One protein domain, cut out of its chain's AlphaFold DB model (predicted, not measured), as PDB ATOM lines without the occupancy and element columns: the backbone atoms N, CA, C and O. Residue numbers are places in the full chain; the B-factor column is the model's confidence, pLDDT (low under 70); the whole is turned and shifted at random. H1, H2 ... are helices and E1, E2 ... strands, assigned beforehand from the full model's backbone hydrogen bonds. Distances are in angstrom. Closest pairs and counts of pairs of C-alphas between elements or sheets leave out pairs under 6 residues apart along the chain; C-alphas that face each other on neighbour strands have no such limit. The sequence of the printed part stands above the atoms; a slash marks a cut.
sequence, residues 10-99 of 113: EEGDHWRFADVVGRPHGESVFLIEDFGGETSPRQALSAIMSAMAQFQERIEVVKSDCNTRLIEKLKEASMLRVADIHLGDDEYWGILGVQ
ATOM      1  N   GLU A  10     174.942 153.804 185.056       93.75
ATOM      2  CA  GLU A  10     176.172 153.674 185.841       93.75
ATOM      3  C   GLU A  10     176.123 154.607 187.062       93.75
ATOM      4  O   GLU A  10     175.930 155.819 186.941       93.75
ATOM      5  N   GLU A  11     176.327 154.040 188.247       92.25
ATOM      6  CA  GLU A  11     176.367 154.731 189.533       92.25
ATOM      7  C   GLU A  11     177.641 154.348 190.304       92.25
ATOM      8  O   GLU A  11     177.649 153.475 191.179       92.25
ATOM      9  N   GLY A  12     178.750 155.022 189.984       89.75
ATOM     10  CA  GLY A  12     180.057 154.708 190.562       89.75
ATOM     11  C   GLY A  12     180.535 153.332 190.100       89.75
ATOM     12  O   GLY A  12     180.615 153.088 188.905       89.75
ATOM     13  N   ASP A  13     180.823 152.432 191.041       89.56
ATOM     14  CA  ASP A  13     181.264 151.062 190.728       89.56
ATOM     15  C   ASP A  13     180.100 150.092 190.434       89.56
ATOM     16  O   ASP A  13     180.320 148.908 190.166       89.56
ATOM     17  N   HIS A  14     178.855 150.574 190.506       94.06
ATOM     18  CA  HIS A  14     177.648 149.775 190.307       94.06
ATOM     19  C   HIS A  14     176.840 150.287 189.119       94.06
ATOM     20  O   HIS A  14     177.041 151.385 188.612       94.06
ATOM     21  N   TRP A  15     175.888 149.471 188.699       95.88
ATOM     22  CA  TRP A  15     174.886 149.791 187.703       95.88
ATOM     23  C   TRP A  15     173.508 149.573 188.306       95.88
ATOM     24  O   TRP A  15     173.300 148.640 189.090       95.88
ATOM     25  N   ARG A  16     172.549 150.412 187.917       95.75
ATOM     26  CA  ARG A  16     171.179 150.340 188.414       95.75
ATOM     27  C   ARG A  16     170.162 150.271 187.281       95.75
ATOM     28  O   ARG A  16     170.248 151.017 186.314       95.75
ATOM     29  N   PHE A  17     169.180 149.385 187.432       94.94
ATOM     30  CA  PHE A  17     167.974 149.303 186.607       94.94
ATOM     31  C   PHE A  17     166.761 149.362 187.537       94.94
ATOM     32  O   PHE A  17     166.417 148.369 188.178       94.94
ATOM     33  N   ALA A  18     166.105 150.521 187.626       92.12
ATOM     34  CA  ALA A  18     165.096 150.781 188.660       92.12
ATOM     35  C   ALA A  18     165.642 150.451 190.068       92.12
ATOM     36  O   ALA A  18     166.614 151.070 190.482       92.12
ATOM     37  N   ASP A  19     165.073 149.477 190.782       93.25
ATOM     38  CA  ASP A  19     165.549 149.059 192.113       93.25
ATOM     39  C   ASP A  19     166.605 147.938 192.063       93.25
ATOM     40  O   ASP A  19     167.133 147.536 193.098       93.25
ATOM     41  N   VAL A  20     166.916 147.419 190.870       95.75
ATOM     42  CA  VAL A  20     167.874 146.323 190.682       95.75
ATOM     43  C   VAL A  20     169.287 146.885 190.615       95.75
ATOM     44  O   VAL A  20     169.563 147.783 189.820       95.75
ATOM     45  N   VAL A  21     170.189 146.317 191.411       96.44
ATOM     46  CA  VAL A  21     171.605 146.686 191.469       96.44
ATOM     47  C   VAL A  21     172.456 145.535 190.949       96.44
ATOM     48  O   VAL A  21     172.244 144.367 191.288       96.44
ATOM     49  N   GLY A  22     173.435 145.871 190.118       95.88
ATOM     50  CA  GLY A  22     174.437 144.933 189.645       95.88
ATOM     51  C   GLY A  22     175.770 145.614 189.394       95.88
ATOM     52  O   GLY A  22     175.898 146.831 189.508       95.88
ATOM     53  N   ARG A  23     176.775 144.821 189.049       95.25
ATOM     54  CA  ARG A  23     178.113 145.312 188.729       95.25
ATOM     55  C   ARG A  23     178.860 144.344 187.814       95.25
ATOM     56  O   ARG A  23     178.565 143.147 187.818       95.25
ATOM     57  N   PRO A  24     179.883 144.820 187.093       93.12
ATOM     58  CA  PRO A  24     180.863 143.938 186.481       93.12
ATOM     59  C   PRO A  24     181.547 143.051 187.536       93.12
ATOM     60  O   PRO A  24     181.900 143.495 188.636       93.12
ATOM     61  N   HIS A  25     181.742 141.781 187.200       90.44
ATOM     62  CA  HIS A  25     182.387 140.781 188.040       90.44
ATOM     63  C   HIS A  25     183.383 139.961 187.209       90.44
ATOM     64  O   HIS A  25     183.015 139.134 186.382       90.44
ATOM     65  N   GLY A  26     184.680 140.182 187.414       84.69
ATOM     66  CA  GLY A  26     185.705 139.544 186.585       84.69
ATOM     67  C   GLY A  26     185.697 140.058 185.140       84.69
ATOM     68  O   GLY A  26     185.396 141.222 184.895       84.69
ATOM     69  N   GLU A  27     186.085 139.207 184.187       81.00
ATOM     70  CA  GLU A  27     186.351 139.639 182.804       81.00
ATOM     71  C   GLU A  27     185.134 139.598 181.866       81.00
ATOM     72  O   GLU A  27     185.180 140.196 180.793       81.00
ATOM     73  N   SER A  28     184.076 138.843 182.181       89.12
ATOM     74  CA  SER A  28     182.943 138.641 181.252       89.12
ATOM     75  C   SER A  28     181.642 138.234 181.951       89.12
ATOM     76  O   SER A  28     180.860 137.439 181.408       89.12
ATOM     77  N   VAL A  29     181.443 138.712 183.180       92.69
ATOM     78  CA  VAL A  29     180.224 138.474 183.951       92.69
ATOM     79  C   VAL A  29     179.686 139.802 184.456       92.69
ATOM     80  O   VAL A  29     180.389 140.550 185.131       92.69
ATOM     81  N   PHE A  30     178.400 140.032 184.224       95.06
ATOM     82  CA  PHE A  30     177.645 141.050 184.929       95.06
ATOM     83  C   PHE A  30     176.843 140.380 186.047       95.06
ATOM     84  O   PHE A  30     175.973 139.539 185.798       95.06
ATOM     85  N   LEU A  31     177.168 140.731 187.288       95.94
ATOM     86  CA  LEU A  31     176.581 140.155 188.489       95.94
ATOM     87  C   LEU A  31     175.447 141.047 188.987       95.94
ATOM     88  O   LEU A  31     175.669 142.202 189.340       95.94
ATOM     89  N   ILE A  32     174.239 140.497 189.064       96.81
ATOM     90  CA  ILE A  32     173.114 141.113 189.765       96.81
ATOM     91  C   ILE A  32     173.228 140.755 191.245       96.81
ATOM     92  O   ILE A  32     173.189 139.580 191.624       96.81
ATOM     93  N   GLU A  33     173.358 141.776 192.079       95.69
ATOM     94  CA  GLU A  33     173.591 141.624 193.513       95.69
ATOM     95  C   GLU A  33     172.281 141.640 194.294       95.69
ATOM     96  O   GLU A  33     172.060 140.795 195.163       95.69
ATOM     97  N   ASP A  34     171.371 142.544 193.933       95.56
ATOM     98  CA  ASP A  34     170.073 142.683 194.584       95.56
ATOM     99  C   ASP A  34     169.008 143.107 193.574       95.56
ATOM    100  O   ASP A  34     169.181 144.070 192.829       95.56
ATOM    101  N   PHE A  35     167.883 142.395 193.552       94.69
ATOM    102  CA  PHE A  35     166.709 142.829 192.800       94.69
ATOM    103  C   PHE A  35     165.901 143.917 193.507       94.69
ATOM    104  O   PHE A  35     165.093 144.557 192.844       94.69
ATOM    105  N   GLY A  36     166.061 144.108 194.816       91.19
ATOM    106  CA  GLY A  36     165.235 145.002 195.622       91.19
ATOM    107  C   GLY A  36     163.943 144.342 196.125       91.19
ATOM    108  O   GLY A  36     163.332 143.488 195.474       91.19
ATOM    109  N   GLY A  37     163.500 144.738 197.322       88.12
ATOM    110  CA  GLY A  37     162.421 144.057 198.053       88.12
ATOM    111  C   GLY A  37     161.033 144.136 197.400       88.12
ATOM    112  O   GLY A  37     160.244 143.185 197.504       88.12
ATOM    113  N   GLU A  38     160.742 145.239 196.705       89.69
ATOM    114  CA  GLU A  38     159.447 145.509 196.060       89.69
ATOM    115  C   GLU A  38     159.394 145.077 194.586       89.69
ATOM    116  O   GLU A  38     158.335 145.113 193.954       89.69
ATOM    117  N   THR A  39     160.509 144.586 194.046       93.50
ATOM    118  CA  THR A  39     160.612 144.199 192.641       93.50
ATOM    119  C   THR A  39     159.718 143.012 192.315       93.50
ATOM    120  O   THR A  39     159.767 141.946 192.938       93.50
ATOM    121  N   SER A  40     158.885 143.175 191.288       93.25
ATOM    122  CA  SER A  40     158.049 142.095 190.766       93.25
ATOM    123  C   SER A  40     158.853 141.129 189.882       93.25
ATOM    124  O   SER A  40     159.840 141.530 189.261       93.25
ATOM    125  N   PRO A  41     158.399 139.872 189.696       92.81
ATOM    126  CA  PRO A  41     159.070 138.930 188.795       92.81
ATOM    127  C   PRO A  41     159.256 139.467 187.368       92.81
ATOM    128  O   PRO A  41     160.280 139.223 186.743       92.81
ATOM    129  N   ARG A  42     158.293 140.242 186.845       91.56
ATOM    130  CA  ARG A  42     158.413 140.842 185.506       91.56
ATOM    131  C   ARG A  42     159.488 141.922 185.438       91.56
ATOM    132  O   ARG A  42     160.187 141.987 184.436       91.56
ATOM    133  N   GLN A  43     159.609 142.751 186.474       94.00
ATOM    134  CA  GLN A  43     160.670 143.757 186.549       94.00
ATOM    135  C   GLN A  43     162.042 143.086 186.641       94.00
ATOM    136  O   GLN A  43     162.923 143.437 185.865       94.00
ATOM    137  N   ALA A  44     162.185 142.053 187.480       94.69
ATOM    138  CA  ALA A  44     163.412 141.258 187.555       94.69
ATOM    139  C   ALA A  44     163.778 140.632 186.197       94.69
ATOM    140  O   ALA A  44     164.917 140.733 185.750       94.69
ATOM    141  N   LEU A  45     162.800 140.054 185.486       94.56
ATOM    142  CA  LEU A  45     163.010 139.512 184.141       94.56
ATOM    143  C   LEU A  45     163.454 140.592 183.144       94.56
ATOM    144  O   LEU A  45     164.353 140.348 182.343       94.56
ATOM    145  N   SER A  46     162.841 141.778 183.202       94.62
ATOM    146  CA  SER A  46     163.211 142.915 182.356       94.62
ATOM    147  C   SER A  46     164.639 143.375 182.633       94.62
ATOM    148  O   SER A  46     165.382 143.589 181.683       94.62
ATOM    149  N   ALA A  47     165.036 143.471 183.903       95.62
ATOM    150  CA  ALA A  47     166.390 143.856 184.289       95.62
ATOM    151  C   ALA A  47     167.426 142.854 183.758       95.62
ATOM    152  O   ALA A  47     168.409 143.263 183.142       95.62
ATOM    153  N   ILE A  48     167.164 141.545 183.900       95.12
ATOM    154  CA  ILE A  48     168.014 140.479 183.341       95.12
ATOM    155  C   ILE A  48     168.128 140.621 181.819       95.12
ATOM    156  O   ILE A  48     169.231 140.604 181.284       95.12
ATOM    157  N   MET A  49     167.011 140.782 181.105       93.81
ATOM    158  CA  MET A  49     167.027 140.924 179.643       93.81
ATOM    159  C   MET A  49     167.786 142.170 179.187       93.81
ATOM    160  O   MET A  49     168.575 142.097 178.247       93.81
ATOM    161  N   SER A  50     167.557 143.299 179.857       94.31
ATOM    162  CA  SER A  50     168.277 144.544 179.603       94.31
ATOM    163  C   SER A  50     169.772 144.392 179.871       94.31
ATOM    164  O   SER A  50     170.570 144.871 179.072       94.31
ATOM    165  N   ALA A  51     170.162 143.671 180.927       93.50
ATOM    166  CA  ALA A  51     171.568 143.399 181.224       93.50
ATOM    167  C   ALA A  51     172.208 142.534 180.127       93.50
ATOM    168  O   ALA A  51     173.274 142.870 179.616       93.50
ATOM    169  N   MET A  52     171.522 141.465 179.699       91.62
ATOM    170  CA  MET A  52     171.978 140.610 178.594       91.62
ATOM    171  C   MET A  52     172.189 141.406 177.297       91.62
ATOM    172  O   MET A  52     173.133 141.129 176.562       91.62
ATOM    173  N   ALA A  53     171.319 142.379 177.010       90.75
ATOM    174  CA  ALA A  53     171.423 143.218 175.819       90.75
ATOM    175  C   ALA A  53     172.559 144.252 175.919       90.75
ATOM    176  O   ALA A  53     173.325 144.406 174.969       90.75
ATOM    177  N   GLN A  54     172.684 144.930 177.066       91.50
ATOM    178  CA  GLN A  54     173.624 146.040 177.264       91.50
ATOM    179  C   GLN A  54     175.068 145.588 177.416       91.50
ATOM    180  O   GLN A  54     175.956 146.170 176.796       91.50
ATOM    181  N   PHE A  55     175.303 144.556 178.222       88.94
ATOM    182  CA  PHE A  55     176.661 144.120 178.536       88.94
ATOM    183  C   PHE A  55     177.146 143.033 177.579       88.94
ATOM    184  O   PHE A  55     178.345 142.898 177.380       88.94
ATOM    185  N   GLN A  56     176.233 142.274 176.955       85.44
ATOM    186  CA  GLN A  56     176.567 141.116 176.104       85.44
ATOM    187  C   GLN A  56     177.465 140.078 176.813       85.44
ATOM    188  O   GLN A  56     178.100 139.235 176.180       85.44
ATOM    189  N   GLU A  57     177.483 140.133 178.143       85.50
ATOM    190  CA  GLU A  57     178.241 139.280 179.045       85.50
ATOM    191  C   GLU A  57     177.361 138.158 179.600       85.50
ATOM    192  O   GLU A  57     176.137 138.124 179.418       85.50
ATOM    193  N   ARG A  58     177.987 137.212 180.308       91.06
ATOM    194  CA  ARG A  58     177.235 136.241 181.103       91.06
ATOM    195  C   ARG A  58     176.570 136.979 182.254       91.06
ATOM    196  O   ARG A  58     177.209 137.786 182.916       91.06
ATOM    197  N   ILE A  59     175.298 136.694 182.500       95.38
ATOM    198  CA  ILE A  59     174.597 137.270 183.645       95.38
ATOM    199  C   ILE A  59     174.602 136.251 184.771       95.38
ATOM    200  O   ILE A  59     174.168 135.111 184.581       95.38
ATOM    201  N   GLU A  60     175.064 136.677 185.936       96.00
ATOM    202  CA  GLU A  60     174.996 135.908 187.171       96.00
ATOM    203  C   GLU A  60     174.161 136.657 188.205       96.00
ATOM    204  O   GLU A  60     173.998 137.874 188.134       96.00
ATOM    205  N   VAL A  61     173.582 135.927 189.152       96.62
ATOM    206  CA  VAL A  61     172.756 136.495 190.221       96.62
ATOM    207  C   VAL A  61     173.204 135.913 191.550       96.62
ATOM    208  O   VAL A  61     173.249 134.691 191.690       96.62
ATOM    209  N   VAL A  62     173.489 136.765 192.534       95.94
ATOM    210  CA  VAL A  62     173.827 136.332 193.899       95.94
ATOM    211  C   VAL A  62     172.653 135.587 194.529       95.94
ATOM    212  O   VAL A  62     171.507 136.050 194.464       95.94
ATOM    213  N   LYS A  63     172.923 134.458 195.193       94.44
ATOM    214  CA  LYS A  63     171.916 133.768 196.005       94.44
ATOM    215  C   LYS A  63     171.725 134.472 197.348       94.44
ATOM    216  O   LYS A  63     172.387 134.179 198.334       94.44
ATOM    217  N   SER A  64     170.783 135.406 197.376       92.56
ATOM    218  CA  SER A  64     170.257 136.032 198.595       92.56
ATOM    219  C   SER A  64     168.784 135.668 198.783       92.56
ATOM    220  O   SER A  64     168.124 135.274 197.819       92.56
ATOM    221  N   ASP A  65     168.220 135.831 199.982       88.62
ATOM    222  CA  ASP A  65     166.796 135.537 200.236       88.62
ATOM    223  C   ASP A  65     165.862 136.306 199.282       88.62
ATOM    224  O   ASP A  65     164.893 135.756 198.743       88.62
ATOM    225  N   CYS A  66     166.183 137.580 199.021       87.25
ATOM    226  CA  CYS A  66     165.434 138.434 198.099       87.25
ATOM    227  C   CYS A  66     165.487 137.885 196.668       87.25
ATOM    228  O   CYS A  66     164.446 137.703 196.021       87.25
ATOM    229  N   ASN A  67     166.691 137.555 196.194       94.44
ATOM    230  CA  ASN A  67     166.901 137.097 194.828       94.44
ATOM    231  C   ASN A  67     166.323 135.703 194.604       94.44
ATOM    232  O   ASN A  67     165.666 135.467 193.589       94.44
ATOM    233  N   THR A  68     166.482 134.811 195.583       94.12
ATOM    234  CA  THR A  68     165.942 133.443 195.577       94.12
ATOM    235  C   THR A  68     164.452 133.457 195.294       94.12
ATOM    236  O   THR A  68     163.994 132.838 194.333       94.12
ATOM    237  N   ARG A  69     163.696 134.272 196.042       93.25
ATOM    238  CA  ARG A  69     162.244 134.411 195.876       93.25
ATOM    239  C   ARG A  69     161.841 134.756 194.439       93.25
ATOM    240  O   ARG A  69     160.781 134.328 193.981       93.25
ATOM    241  N   LEU A  70     162.616 135.587 193.743       94.62
ATOM    242  CA  LEU A  70     162.297 136.037 192.384       94.62
ATOM    243  C   LEU A  70     162.784 135.053 191.321       94.62
ATOM    244  O   LEU A  70     162.027 134.741 190.400       94.62
ATOM    245  N   ILE A  71     163.994 134.519 191.472       95.00
ATOM    246  CA  ILE A  71     164.560 133.520 190.565       95.00
ATOM    247  C   ILE A  71     163.719 132.246 190.574       95.00
ATOM    248  O   ILE A  71     163.386 131.738 189.505       95.00
ATOM    249  N   GLU A  72     163.294 131.763 191.740       94.25
ATOM    250  CA  GLU A  72     162.423 130.589 191.841       94.25
ATOM    251  C   GLU A  72     161.079 130.813 191.148       94.25
ATOM    252  O   GLU A  72     160.693 130.008 190.304       94.25
ATOM    253  N   LYS A  73     160.419 131.957 191.379       93.38
ATOM    254  CA  LYS A  73     159.171 132.306 190.675       93.38
ATOM    255  C   LYS A  73     159.344 132.327 189.158       93.38
ATOM    256  O   LYS A  73     158.461 131.884 188.422       93.38
ATOM    257  N   LEU A  74     160.469 132.849 188.669       93.12
ATOM    258  CA  LEU A  74     160.766 132.892 187.237       93.12
ATOM    259  C   LEU A  74     161.084 131.504 186.666       93.12
ATOM    260  O   LEU A  74     160.652 131.200 185.550       93.12
ATOM    261  N   LYS A  75     161.772 130.644 187.427       92.62
ATOM    262  CA  LYS A  75     162.017 129.234 187.077       92.62
ATOM    263  C   LYS A  75     160.709 128.449 187.007       92.62
ATOM    264  O   LYS A  75     160.453 127.786 186.004       92.62
ATOM    265  N   GLU A  76     159.853 128.566 188.021       91.19
ATOM    266  CA  GLU A  76     158.536 127.914 188.078       91.19
ATOM    267  C   GLU A  76     157.639 128.339 186.910       91.19
ATOM    268  O   GLU A  76     156.988 127.510 186.273       91.19
ATOM    269  N   ALA A  77     157.662 129.628 186.559       87.94
ATOM    270  CA  ALA A  77     156.947 130.161 185.403       87.94
ATOM    271  C   ALA A  77     157.582 129.779 184.048       87.94
ATOM    272  O   ALA A  77     157.062 130.182 183.001       87.94
ATOM    273  N   SER A  78     158.689 129.023 184.052       88.06
ATOM    274  CA  SER A  78     159.508 128.683 182.879       88.06
ATOM    275  C   SER A  78     160.011 129.905 182.101       88.06
ATOM    276  O   SER A  78     160.320 129.801 180.921       88.06
ATOM    277  N   MET A  79     160.094 131.071 182.746       90.00
ATOM    278  CA  MET A  79     160.584 132.310 182.134       90.00
ATOM    279  C   MET A  79     162.107 132.422 182.180       90.00
ATOM    280  O   MET A  79     162.687 133.214 181.441       90.00
ATOM    281  N   LEU A  80     162.762 131.632 183.029       92.38
ATOM    282  CA  LEU A  80     164.202 131.685 183.233       92.38
ATOM    283  C   LEU A  80     164.783 130.275 183.323       92.38
ATOM    284  O   LEU A  80     164.259 129.417 184.035       92.38
ATOM    285  N   ARG A  81     165.881 130.041 182.606       92.06
ATOM    286  CA  ARG A  81     166.738 128.866 182.779       92.06
ATOM    287  C   ARG A  81     168.012 129.314 183.467       92.06
ATOM    288  O   ARG A  81     168.669 130.231 182.986       92.06
ATOM    289  N   VAL A  82     168.352 128.650 184.563       94.88
ATOM    290  CA  VAL A  82     169.542 128.963 185.356       94.88
ATOM    291  C   VAL A  82     170.369 127.711 185.609       94.88
ATOM    292  O   VAL A  82     169.822 126.606 185.602       94.88
ATOM    293  N   ALA A  83     171.661 127.895 185.854       93.81
ATOM    294  CA  ALA A  83     172.552 126.899 186.435       93.81
ATOM    295  C   ALA A  83     173.033 127.389 187.801       93.81
ATOM    296  O   ALA A  83     173.339 128.568 187.957       93.81
ATOM    297  N   ASP A  84     173.109 126.490 188.776       93.88
ATOM    298  CA  ASP A  84     173.754 126.775 190.053       93.88
ATOM    299  C   ASP A  84     175.277 126.822 189.868       93.88
ATOM    300  O   ASP A  84     175.873 125.905 189.297       93.88
ATOM    301  N   ILE A  85     175.897 127.896 190.352       92.00
ATOM    302  CA  ILE A  85     177.341 128.127 190.325       92.00
ATOM    303  C   ILE A  85     177.801 128.284 191.773       92.00
ATOM    304  O   ILE A  85     177.203 129.037 192.537       92.00
ATOM    305  N   HIS A  86     178.856 127.564 192.140       89.88
ATOM    306  CA  HIS A  86     179.496 127.673 193.449       89.88
ATOM    307  C   HIS A  86     180.952 128.065 193.208       89.88
ATOM    308  O   HIS A  86     181.667 127.347 192.500       89.88
ATOM    309  N   LEU A  87     181.379 129.203 193.753       82.69
ATOM    310  CA  LEU A  87     182.740 129.716 193.615       82.69
ATOM    311  C   LEU A  87     183.303 130.011 195.009       82.69
ATOM    312  O   LEU A  87     183.080 131.073 195.580       82.69
ATOM    313  N   GLY A  88     184.042 129.053 195.570       84.94
ATOM    314  CA  GLY A  88     184.497 129.156 196.957       84.94
ATOM    315  C   GLY A  88     183.314 129.104 197.923       84.94
ATOM    316  O   GLY A  88     182.553 128.139 197.885       84.94
ATOM    317  N   ASP A  89     183.182 130.136 198.755       84.06
ATOM    318  CA  ASP A  89     182.084 130.281 199.720       84.06
ATOM    319  C   ASP A  89     180.854 130.991 199.129       84.06
ATOM    320  O   ASP A  89     179.803 131.040 199.767       84.06
ATOM    321  N   ASP A  90     180.969 131.525 197.910       87.25
ATOM    322  CA  ASP A  90     179.892 132.269 197.276       87.25
ATOM    323  C   ASP A  90     179.035 131.371 196.374       87.25
ATOM    324  O   ASP A  90     179.529 130.540 195.598       87.25
ATOM    325  N   GLU A  91     177.721 131.583 196.444       93.94
ATOM    326  CA  GLU A  91     176.747 130.907 195.597       93.94
ATOM    327  C   GLU A  91     176.040 131.882 194.654       93.94
ATOM    328  O   GLU A  91     175.496 132.915 195.061       93.94
ATOM    329  N   TYR A  92     175.965 131.491 193.381       94.62
ATOM    330  CA  TYR A  92     175.336 132.270 192.322       94.62
ATOM    331  C   TYR A  92     174.419 131.409 191.448       94.62
ATOM    332  O   TYR A  92     174.493 130.175 191.422       94.62
ATOM    333  N   TRP A  93     173.570 132.077 190.672       95.88
ATOM    334  CA  TRP A  93     172.888 131.498 189.519       95.88
ATOM    335  C   TRP A  93     173.406 132.107 188.227       95.88
ATOM    336  O   TRP A  93     173.228 133.299 187.997       95.88
ATOM    337  N   GLY A  94     173.948 131.277 187.340       95.00
ATOM    338  CA  GLY A  94     174.226 131.667 185.963       95.00
ATOM    339  C   GLY A  94     172.959 131.617 185.120       95.00
ATOM    340  O   GLY A  94     172.293 130.579 185.053       95.00
ATOM    341  N   ILE A  95     172.619 132.716 184.452       95.00
ATOM    342  CA  ILE A  95     171.469 132.781 183.549       95.00
ATOM    343  C   ILE A  95     171.830 132.123 182.214       95.00
ATOM    344  O   ILE A  95     172.668 132.609 181.462       95.00
ATOM    345  N   LEU A  96     171.157 131.016 181.893       92.06
ATOM    346  CA  LEU A  96     171.362 130.265 180.648       92.06
ATOM    347  C   LEU A  96     170.439 130.725 179.519       92.06
ATOM    348  O   LEU A  96     170.706 130.476 178.345       92.06
ATOM    349  N   GLY A  97     169.306 131.332 179.863       88.06
ATOM    350  CA  GLY A  97     168.367 131.835 178.876       88.06
ATOM    351  C   GLY A  97     167.076 132.352 179.485       88.06
ATOM    352  O   GLY A  97     166.649 131.924 180.559       88.06
ATOM    353  N   VAL A  98     166.436 133.253 178.743       89.06
ATOM    354  CA  VAL A  98     165.192 133.920 179.125       89.06
ATOM    355  C   VAL A  98     164.086 133.564 178.131       89.06
ATOM    356  O   VAL A  98     164.289 133.592 176.917       89.06
ATOM    357  N   GLN A  99     162.896 133.241 178.639       84.50
ATOM    358  CA  GLN A  99     161.672 133.087 177.855       84.50
ATOM    359  C   GLN A  99     160.675 134.185 178.233       84.50
ATOM    360  O   GLN A  99     160.216 134.277 179.368       84.50
TER     361      GLN A  99
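Overview. This is residues 10 to 99 of the 113 residues of an uncharacterized protein of Roseiconus nitratireducens (UniProt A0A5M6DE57). A strongly twisted sheet of six strands curls round helix H1, and helix H2 packs on the same face of the sheet, about perpendicular to H1: two layers, with both named helices on one face of the sheet and no named helix on the other. The printed part has 90 residues, with two named helices and six named strands in the order E1, E2, E3, H1, E4, H2, E5, E6. The mixed sheet runs E1, E2, E3, E4, E6, E5, with E3 and E4 parallel and the other neighbours antiparallel. The class is mixed, helices and strands; the whole is compact, with a radius of gyration of the C-alphas of 11.8 A and spans of 32 by 30 by 23 A.

Along the chain. E1, residues 14 to 17, begins at C-alpha 14 (177.648, 149.775, 190.307); E2 is residues 20 to 25 and E3 29 to 34. H1, residues 41 to 55, measures 21.0 A from first to last C-alpha. E4 is residues 58 to 62, and H2, 65 to 76, measures 16.6 A. E5, residues 80 to 87, measures 21.3 A; E6, 90 to 98, measures 23.4 A and ends at C-alpha 98 (165.192, 133.920, 179.125).

Arrangement. E1, E2 and E3 form a meander, each strand the antiparallel neighbour of the one before; within hydrogen-bond range are N 15 and O 22, 2.8 A, and N 23 and O 31, 2.9 A. E3, H1 and E4 form a strand-helix-strand unit, parallel neighbours with a helix between, its crossover right-handed; N 32 and O 60 are 2.8 A apart. E4, H2 and E5 form a split unit, also right-handed, with E6 between its strands; N 93 and O 61 are 2.8 A apart, as are N 94 and O 83 in the hairpin E5 and E6. H1 touches H2 with residues 41 to 45 alone, at 88 degrees; the closest C-alphas, of Pro 41 and Leu 70, are 5.6 A apart. Every O i to N i+4 pair is within hydrogen-bond range in H1, 6 of 8 in H2.

Size, cuts and confidence. The two C-alphas farthest apart, of Gly 12 and Glu 76, are 34.5 A apart. The printed part has no cut and no long link. Mean pLDDT of the printed part is 92.2, and no printed residue is under 70.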